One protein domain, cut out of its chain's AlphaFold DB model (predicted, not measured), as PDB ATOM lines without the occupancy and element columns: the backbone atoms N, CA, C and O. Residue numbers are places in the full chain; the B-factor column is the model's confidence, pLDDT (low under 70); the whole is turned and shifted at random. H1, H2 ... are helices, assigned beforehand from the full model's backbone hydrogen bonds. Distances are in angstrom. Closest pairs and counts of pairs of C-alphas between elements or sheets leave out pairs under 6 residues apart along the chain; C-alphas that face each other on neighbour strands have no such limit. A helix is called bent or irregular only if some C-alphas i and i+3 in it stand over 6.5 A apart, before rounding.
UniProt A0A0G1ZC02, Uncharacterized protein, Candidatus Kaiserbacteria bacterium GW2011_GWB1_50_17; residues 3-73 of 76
ATOM      1  N   THR A   3     189.860 136.668 212.052       96.50
ATOM      2  CA  THR A   3     190.581 135.994 210.969       96.50
ATOM      3  C   THR A   3     191.847 135.341 211.508       96.50
ATOM      4  O   THR A   3     192.500 135.859 212.403       96.50
ATOM      5  N   LEU A   4     192.164 134.152 211.011       96.31
ATOM      6  CA  LEU A   4     193.377 133.407 211.336       96.31
ATOM      7  C   LEU A   4     193.603 132.352 210.257       96.31
ATOM      8  O   LEU A   4     192.690 132.029 209.488       96.31
ATOM      9  N   SER A   5     194.802 131.788 210.206       96.12
ATOM     10  CA  SER A   5     195.107 130.694 209.294       96.12
ATOM     11  C   SER A   5     194.255 129.451 209.582       96.12
ATOM     12  O   SER A   5     193.903 129.139 210.726       96.12
ATOM     13  N   LYS A   6     193.955 128.686 208.524       94.31
ATOM     14  CA  LYS A   6     193.225 127.411 208.627       94.31
ATOM     15  C   LYS A   6     193.938 126.423 209.556       94.31
ATOM     16  O   LYS A   6     193.281 125.712 210.311       94.31
ATOM     17  N   ASP A   7     195.271 126.422 209.560       94.81
ATOM     18  CA  ASP A   7     196.076 125.540 210.409       94.81
ATOM     19  C   ASP A   7     196.035 125.945 211.890       94.81
ATOM     20  O   ASP A   7     195.886 125.075 212.757       94.81
ATOM     21  N   ALA A   8     196.082 127.247 212.201       95.62
ATOM     22  CA  ALA A   8     195.882 127.731 213.566       95.62
ATOM     23  C   ALA A   8     194.466 127.403 214.061       95.62
ATOM     24  O   ALA A   8     194.296 126.889 215.172       95.62
ATOM     25  N   ALA A   9     193.446 127.614 213.220       95.00
ATOM     26  CA  ALA A   9     192.069 127.242 213.530       95.00
ATOM     27  C   ALA A   9     191.929 125.731 213.773       95.00
ATOM     28  O   ALA A   9     191.352 125.333 214.785       95.00
ATOM     29  N   ARG A  10     192.505 124.888 212.905       93.94
ATOM     30  CA  ARG A  10     192.499 123.422 213.047       93.94
ATOM     31  C   ARG A  10     193.128 123.002 214.375       93.94
ATOM     32  O   ARG A  10     192.503 122.277 215.144       93.94
ATOM     33  N   THR A  11     194.318 123.515 214.676       93.94
ATOM     34  CA  THR A  11     195.050 123.209 215.916       93.94
ATOM     35  C   THR A  11     194.224 123.560 217.155       93.94
ATOM     36  O   THR A  11     194.095 122.750 218.074       93.94
ATOM     37  N   ARG A  12     193.603 124.747 217.170       93.75
ATOM     38  CA  ARG A  12     192.774 125.215 218.292       93.75
ATOM     39  C   ARG A  12     191.468 124.424 218.431       93.75
ATOM     40  O   ARG A  12     191.053 124.149 219.555       93.75
ATOM     41  N   LEU A  13     190.828 124.032 217.326       93.44
ATOM     42  CA  LEU A  13     189.610 123.209 217.342       93.44
ATOM     43  C   LEU A  13     189.888 121.803 217.885       93.44
ATOM     44  O   LEU A  13     189.168 121.344 218.767       93.44
ATOM     45  N   ILE A  14     190.968 121.158 217.441       90.94
ATOM     46  CA  ILE A  14     191.380 119.848 217.968       90.94
ATOM     47  C   ILE A  14     191.685 119.952 219.469       90.94
ATOM     48  O   ILE A  14     191.187 119.150 220.256       90.94
ATOM     49  N   GLY A  15     192.437 120.980 219.885       91.12
ATOM     50  CA  GLY A  15     192.771 121.211 221.296       91.12
ATOM     51  C   GLY A  15     191.558 121.476 222.196       91.12
ATOM     52  O   GLY A  15     191.620 121.236 223.400       91.12
ATOM     53  N   ARG A  16     190.438 121.934 221.624       91.00
ATOM     54  CA  ARG A  16     189.174 122.168 222.338       91.00
ATOM     55  C   ARG A  16     188.431 120.872 222.679       91.00
ATOM     56  O   ARG A  16     187.682 120.854 223.653       91.00
ATOM     57  N   GLY A  17     188.608 119.812 221.886       87.12
ATOM     58  CA  GLY A  17     188.111 118.465 222.188       87.12
ATOM     59  C   GLY A  17     186.591 118.268 222.117       87.12
ATOM     60  O   GLY A  17     186.064 117.392 222.806       87.12
ATOM     61  N   ARG A  18     185.847 119.057 221.325       89.50
ATOM     62  CA  ARG A  18     184.402 118.816 221.160       89.50
ATOM     63  C   ARG A  18     184.126 117.664 220.198       89.50
ATOM     64  O   ARG A  18     184.914 117.359 219.311       89.50
ATOM     65  N   HIS A  19     182.944 117.064 220.330       83.88
ATOM     66  CA  HIS A  19     182.494 115.976 219.457       83.88
ATOM     67  C   HIS A  19     182.474 116.371 217.965       83.88
ATOM     68  O   HIS A  19     182.754 115.551 217.099       83.88
ATOM     69  N   ASP A  20     182.175 117.634 217.648       79.62
ATOM     70  CA  ASP A  20     182.204 118.188 216.287       79.62
ATOM     71  C   ASP A  20     183.606 118.621 215.804       79.62
ATOM     72  O   ASP A  20     183.728 119.142 214.694       79.62
ATOM     73  N   ASP A  21     184.643 118.395 216.617       83.19
ATOM     74  CA  ASP A  21     186.067 118.559 216.287       83.19
ATOM     75  C   ASP A  21     186.781 117.188 216.156       83.19
ATOM     76  O   ASP A  21     187.997 117.131 215.995       83.19
ATOM     77  N   ALA A  22     186.042 116.072 216.256       79.69
ATOM     78  CA  ALA A  22     186.609 114.741 216.493       79.69
ATOM     79  C   ALA A  22     187.246 114.058 215.267       79.69
ATOM     80  O   ALA A  22     187.967 113.075 215.439       79.69
ATOM     81  N   THR A  23     186.976 114.527 214.044       87.81
ATOM     82  CA  THR A  23     187.556 113.952 212.816       87.81
ATOM     83  C   THR A  23     187.951 115.035 211.821       87.81
ATOM     84  O   THR A  23     187.354 116.115 211.793       87.81
ATOM     85  N   GLU A  24     188.921 114.726 210.960       88.38
ATOM     86  CA  GLU A  24     189.363 115.645 209.908       88.38
ATOM     87  C   GLU A  24     188.216 115.978 208.946       88.38
ATOM     88  O   GLU A  24     188.012 117.135 208.593       88.38
ATOM     89  N   GLU A  25     187.375 115.003 208.593       91.44
ATOM     90  CA  GLU A  25     186.219 115.239 207.725       91.44
ATOM     91  C   GLU A  25     185.193 116.174 208.374       91.44
ATOM     92  O   GLU A  25     184.517 116.932 207.678       91.44
ATOM     93  N   ALA A  26     185.038 116.128 209.703       90.00
ATOM     94  CA  ALA A  26     184.166 117.054 210.416       90.00
ATOM     95  C   ALA A  26     184.710 118.489 210.375       90.00
ATOM     96  O   ALA A  26     183.934 119.421 210.138       90.00
ATOM     97  N   LEU A  27     186.025 118.658 210.542       92.56
ATOM     98  CA  LEU A  27     186.699 119.954 210.452       92.56
ATOM     99  C   LEU A  27     186.626 120.522 209.030       92.56
ATOM    100  O   LEU A  27     186.193 121.659 208.853       92.56
ATOM    101  N   GLU A  28     186.933 119.720 208.011       93.75
ATOM    102  CA  GLU A  28     186.884 120.152 206.610       93.75
ATOM    103  C   GLU A  28     185.475 120.551 206.164       93.75
ATOM    104  O   GLU A  28     185.309 121.575 205.502       93.75
ATOM    105  N   ARG A  29     184.429 119.827 206.593       93.75
ATOM    106  CA  ARG A  29     183.040 120.248 206.332       93.75
ATOM    107  C   ARG A  29     182.733 121.623 206.923       93.75
ATOM    108  O   ARG A  29     182.023 122.410 206.300       93.75
ATOM    109  N   ARG A  30     183.249 121.920 208.117       93.38
ATOM    110  CA  ARG A  30     183.031 123.211 208.784       93.38
ATOM    111  C   ARG A  30     183.825 124.334 208.132       93.38
ATOM    112  O   ARG A  30     183.280 125.425 207.990       93.38
ATOM    113  N   PHE A  31     185.057 124.071 207.701       95.19
ATOM    114  CA  PHE A  31     185.842 125.039 206.936       95.19
ATOM    115  C   PHE A  31     185.195 125.348 205.583       95.19
ATOM    116  O   PHE A  31     185.015 126.516 205.255       95.19
ATOM    117  N   ALA A  32     184.735 124.326 204.856       96.25
ATOM    118  CA  ALA A  32     184.031 124.515 203.591       96.25
ATOM    119  C   ALA A  32     182.732 125.324 203.761       96.25
ATOM    120  O   ALA A  32     182.454 126.213 202.961       96.25
ATOM    121  N   TRP A  33     181.950 125.051 204.812       96.50
ATOM    122  CA  TRP A  33     180.761 125.844 205.144       96.50
ATOM    123  C   TRP A  33     181.110 127.298 205.495       96.50
ATOM    124  O   TRP A  33     180.450 128.224 205.033       96.50
ATOM    125  N   PHE A  34     182.171 127.523 206.272       96.12
ATOM    126  CA  PHE A  34     182.617 128.876 206.601       96.12
ATOM    127  C   PHE A  34     182.971 129.679 205.339       96.12
ATOM    128  O   PHE A  34     182.478 130.793 205.160       96.12
ATOM    129  N   GLU A  35     183.758 129.097 204.434       96.44
ATOM    130  CA  GLU A  35     184.158 129.751 203.185       96.44
ATOM    131  C   GLU A  35     182.976 129.988 202.237       96.44
ATOM    132  O   GLU A  35     182.861 131.058 201.643       96.44
ATOM    133  N   LYS A  36     182.085 129.000 202.101       98.00
ATOM    134  CA  LYS A  36     180.979 129.044 201.140       98.00
ATOM    135  C   LYS A  36     179.802 129.897 201.606       98.00
ATOM    136  O   LYS A  36     179.146 130.512 200.773       98.00
ATOM    137  N   ASP A  37     179.506 129.897 202.902       97.81
ATOM    138  CA  ASP A  37     178.262 130.461 203.427       97.81
ATOM    139  C   ASP A  37     178.518 131.656 204.360       97.81
ATOM    140  O   ASP A  37     177.839 132.679 204.254       97.81
ATOM    141  N   VAL A  38     179.517 131.579 205.249       97.38
ATOM    142  CA  VAL A  38     179.750 132.623 206.265       97.38
ATOM    143  C   VAL A  38     180.456 133.844 205.684       97.38
ATOM    144  O   VAL A  38     180.008 134.963 205.941       97.38
ATOM    145  N   ILE A  39     181.519 133.656 204.894       96.50
ATOM    146  CA  ILE A  39     182.240 134.778 204.270       96.50
ATOM    147  C   ILE A  39     181.297 135.602 203.373       96.50
ATOM    148  O   ILE A  39     181.207 136.811 203.594       96.50
ATOM    149  N   PRO A  40     180.514 135.005 202.449       98.12
ATOM    150  CA  PRO A  40     179.582 135.782 201.632       98.12
ATOM    151  C   PRO A  40     178.506 136.485 202.457       98.12
ATOM    152  O   PRO A  40     178.183 137.635 202.178       98.12
ATOM    153  N   SER A  41     177.992 135.840 203.511       97.75
ATOM    154  CA  SER A  41     177.000 136.462 204.398       97.75
ATOM    155  C   SER A  41     177.552 137.706 205.102       97.75
ATOM    156  O   SER A  41     176.839 138.696 205.252       97.75
ATOM    157  N   PHE A  42     178.818 137.680 205.529       97.31
ATOM    158  CA  PHE A  42     179.469 138.840 206.138       97.31
ATOM    159  C   PHE A  42     179.641 139.993 205.145       97.31
ATOM    160  O   PHE A  42     179.346 141.138 205.487       97.31
ATOM    161  N   GLU A  43     180.045 139.695 203.908       97.50
ATOM    162  CA  GLU A  43     180.143 140.709 202.856       97.50
ATOM    163  C   GLU A  43     178.769 141.295 202.502       97.50
ATOM    164  O   GLU A  43     178.634 142.513 202.423       97.50
ATOM    165  N   THR A  44     177.713 140.478 202.430       98.19
ATOM    166  CA  THR A  44     176.337 140.976 202.248       98.19
ATOM    167  C   THR A  44     175.920 141.938 203.363       98.19
ATOM    168  O   THR A  44     175.263 142.945 203.098       98.19
ATOM    169  N   LEU A  45     176.298 141.681 204.619       97.81
ATOM    170  CA  LEU A  45     176.004 142.612 205.715       97.81
ATOM    171  C   LEU A  45     176.735 143.949 205.536       97.81
ATOM    172  O   LEU A  45     176.124 145.000 205.741       97.81
ATOM    173  N   LYS A  46     177.999 143.927 205.097       97.19
ATOM    174  CA  LYS A  46     178.761 145.145 204.766       97.19
ATOM    175  C   LYS A  46     178.096 145.928 203.631       97.19
ATOM    176  O   LYS A  46     177.915 147.137 203.749       97.19
ATOM    177  N   GLU A  47     177.646 145.244 202.578       97.75
ATOM    178  CA  GLU A  47     176.876 145.846 201.477       97.75
ATOM    179  C   GLU A  47     175.541 146.448 201.946       97.75
ATOM    180  O   GLU A  47     175.104 147.475 201.427       97.75
ATOM    181  N   CYS A  48     174.915 145.867 202.974       98.25
ATOM    182  CA  CYS A  48     173.708 146.406 203.608       98.25
ATOM    183  C   CYS A  48     173.977 147.618 204.525       98.25
ATOM    184  O   CYS A  48     173.054 148.090 205.191       98.25
ATOM    185  N   GLY A  49     175.214 148.117 204.586       97.94
ATOM    186  CA  GLY A  49     175.589 149.291 205.375       97.94
ATOM    187  C   GLY A  49     175.964 148.994 206.827       97.94
ATOM    188  O   GLY A  49     176.078 149.928 207.618       97.94
ATOM    189  N   TRP A  50     176.157 147.725 207.199       97.56
ATOM    190  CA  TRP A  50     176.678 147.383 208.522       97.56
ATOM    191  C   TRP A  50     178.190 147.603 208.590       97.56
ATOM    192  O   TRP A  50     178.929 147.253 207.668       97.56
ATOM    193  N   THR A  51     178.673 148.103 209.727       96.19
ATOM    194  CA  THR A  51     180.112 148.184 209.991       96.19
ATOM    195  C   THR A  51     180.658 146.794 210.314       96.19
ATOM    196  O   THR A  51     180.409 146.235 211.383       96.19
ATOM    197  N   GLY A  52     181.402 146.215 209.373       95.31
ATOM    198  CA  GLY A  52     182.141 144.973 209.576       95.31
ATOM    199  C   GLY A  52     183.540 145.248 210.125       95.31
ATOM    200  O   GLY A  52     184.362 145.836 209.431       95.31
ATOM    201  N   HIS A  53     183.830 144.789 211.342       96.62
ATOM    202  CA  HIS A  53     185.186 144.822 211.905       96.62
ATOM    203  C   HIS A  53     185.912 143.519 211.580       96.62
ATOM    204  O   HIS A  53     185.355 142.451 211.825       96.62
ATOM    205  N   GLU A  54     187.140 143.576 211.080       96.69
ATOM    206  CA  GLU A  54     188.004 142.409 210.866       96.69
ATOM    207  C   GLU A  54     189.181 142.476 211.841       96.69
ATOM    208  O   GLU A  54     189.874 143.488 211.903       96.69
ATOM    209  N   ILE A  55     189.365 141.426 212.644       98.12
ATOM    210  CA  ILE A  55     190.330 141.390 213.748       98.12
ATOM    211  C   ILE A  55     191.236 140.177 213.577       98.12
ATOM    212  O   ILE A  55     190.739 139.061 213.418       98.12
ATOM    213  N   ASP A  56     192.548 140.395 213.653       97.94
ATOM    214  CA  ASP A  56     193.536 139.317 213.653       97.94
ATOM    215  C   ASP A  56     193.398 138.466 214.922       97.94
ATOM    216  O   ASP A  56     193.467 138.966 216.045       97.94
ATOM    217  N   GLY A  57     193.162 137.174 214.723       97.81
ATOM    218  CA  GLY A  57     193.001 136.162 215.753       97.81
ATOM    219  C   GLY A  57     194.238 135.299 215.984       97.81
ATOM    220  O   GLY A  57     194.162 134.394 216.817       97.81
ATOM    221  N   GLU A  58     195.344 135.506 215.270       98.06
ATOM    222  CA  GLU A  58     196.600 134.779 215.506       98.06
ATOM    223  C   GLU A  58     197.205 135.014 216.908       98.06
ATOM    224  O   GLU A  58     197.686 134.039 217.497       98.06
ATOM    225  N   PRO A  59     197.142 136.225 217.506       97.69
ATOM    226  CA  PRO A  59     197.667 136.474 218.850       97.69
ATOM    227  C   PRO A  59     196.953 135.704 219.976       97.69
ATOM    228  O   PRO A  59     196.002 134.945 219.766       97.69
ATOM    229  N   ASP A  60     197.422 135.915 221.207       96.50
ATOM    230  CA  ASP A  60     196.766 135.412 222.414       96.50
ATOM    231  C   ASP A  60     195.419 136.112 222.693       96.50
ATOM    232  O   ASP A  60     195.089 137.153 222.124       96.50
ATOM    233  N   VAL A  61     194.631 135.524 223.597       96.31
ATOM    234  CA  VAL A  61     193.266 135.977 223.907       96.31
ATOM    235  C   VAL A  61     193.228 137.409 224.440       96.31
ATOM    236  O   VAL A  61     192.322 138.151 224.063       96.31
ATOM    237  N   ASP A  62     194.183 137.810 225.281       97.81
ATOM    238  CA  ASP A  62     194.185 139.150 225.871       97.81
ATOM    239  C   ASP A  62     194.482 140.198 224.797       97.81
ATOM    240  O   ASP A  62     193.787 141.213 224.716       97.81
ATOM    241  N   THR A  63     195.444 139.917 223.915       97.81
ATOM    242  CA  THR A  63     195.761 140.775 222.768       97.81
ATOM    243  C   THR A  63     194.567 140.910 221.818       97.81
ATOM    244  O   THR A  63     194.176 142.027 221.475       97.81
ATOM    245  N   VAL A  64     193.931 139.796 221.433       97.88
ATOM    246  CA  VAL A  64     192.734 139.815 220.567       97.88
ATOM    247  C   VAL A  64     191.595 140.594 221.227       97.88
ATOM    248  O   VAL A  64     190.914 141.380 220.568       97.88
ATOM    249  N   HIS A  65     191.403 140.422 222.536       97.25
ATOM    250  CA  HIS A  65     190.395 141.147 223.301       97.25
ATOM    251  C   HIS A  65     190.622 142.666 223.255       97.25
ATOM    252  O   HIS A  65     189.670 143.413 223.025       97.25
ATOM    253  N   GLN A  66     191.865 143.136 223.412       97.31
ATOM    254  CA  GLN A  66     192.182 144.565 223.276       97.31
ATOM    255  C   GLN A  66     191.916 145.085 221.859       97.31
ATOM    256  O   GLN A  66     191.340 146.160 221.709       97.31
ATOM    257  N   SER A  67     192.255 144.311 220.824       97.19
ATOM    258  CA  SER A  67     191.959 144.674 219.430       97.19
ATOM    259  C   SER A  67     190.458 144.822 219.174       97.19
ATOM    260  O   SER A  67     190.038 145.749 218.482       97.19
ATOM    261  N   ILE A  68     189.632 143.949 219.764       96.88
ATOM    262  CA  ILE A  68     188.170 144.056 219.680       96.88
ATOM    263  C   ILE A  68     187.694 145.352 220.342       96.88
ATOM    264  O   ILE A  68     186.948 146.100 219.713       96.88
ATOM    265  N   LEU A  69     188.131 145.640 221.572       96.81
ATOM    266  CA  LEU A  69     187.741 146.865 222.282       96.81
ATOM    267  C   LEU A  69     188.124 148.127 221.504       96.81
ATOM    268  O   LEU A  69     187.280 149.000 221.319       96.81
ATOM    269  N   ALA A  70     189.358 148.176 220.997       95.50
ATOM    270  CA  ALA A  70     189.843 149.282 220.181       95.50
ATOM    271  C   ALA A  70     189.005 149.458 218.905       95.50
ATOM    272  O   ALA A  70     188.673 150.578 218.545       95.50
ATOM    273  N   SER A  71     188.608 148.365 218.244       95.88
ATOM    274  CA  SER A  71     187.773 148.439 217.037       95.88
ATOM    275  C   SER A  71     186.349 148.939 217.292       95.88
ATOM    276  O   SER A  71     185.701 149.407 216.362       95.88
ATOM    277  N   LEU A  72     185.868 148.818 218.532       95.50
ATOM    278  CA  LEU A  72     184.532 149.229 218.958       95.50
ATOM    279  C   LEU A  72     184.528 150.593 219.666       95.50
ATOM    280  O   LEU A  72     183.481 150.990 220.175       95.50
ATOM    281  N   ASP A  73     185.676 151.277 219.736       94.56
ATOM    282  CA  ASP A  73     185.871 152.521 220.494       94.56
ATOM    283  C   ASP A  73     185.417 152.405 221.967       94.56
ATOM    284  O   ASP A  73     184.866 153.336 222.555       94.56
TER     285      ASP A  73
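What this domain is: This is residues 3 to 73 of the 76 residues of an uncharacterized protein of Candidatus Kaiserbacteria bacterium GW2011_GWB1_50_17 (UniProt A0A0G1ZC02). A long helix, H2, bent but nearly straight, makes one side of an open, loose frame; the shorter H1 sits near its first arm, and an unnamed stretch, residues 48 to 60, leads from its far end across to H3. The 71 printed residues, with three named helices in the order H1, H2, H3 and no named strand, are all helix in class. The whole is loose, with a radius of gyration of the C-alphas of 14.3 A and spans of 38 by 29 by 17 A.

How they stand to each other: H1, residues 6 to 16, is close to but not clearly touching H2a, residues 24 to 36: their closest C-alphas, those of Arg 10 and Leu 27, are 7.2 A apart. They run opposite ways at a steep tilt of 52 degrees. H2, residues 24 to 47, was assigned as one helix by its hydrogen bonds but is bent, with C-alphas 36 and 39 6.7 A apart; H2a and H2b, residues 39 to 47, stand at a shallow tilt of 22 degrees. H3, residues 61 to 71, is apart from H1, H2a and H2b. In H1, H2a, H2b and H3 every O i to N i+4 pair is within hydrogen-bond range.

Where its parts are: H1 begins at C-alpha 6 (193.225, 127.411, 208.627) and is 15.2 A long, H2a 18.1 A, H2b 12.6 A; H3, 15.3 A, ends at C-alpha 71 (187.773, 148.439, 217.037).

The domain as a whole: The farthest C-alphas, Glu 25 and Asp 73, are 39.4 A apart. The printed part has no cut; the link H2 to H3 is long, and no printed residue is under 70 in pLDDT.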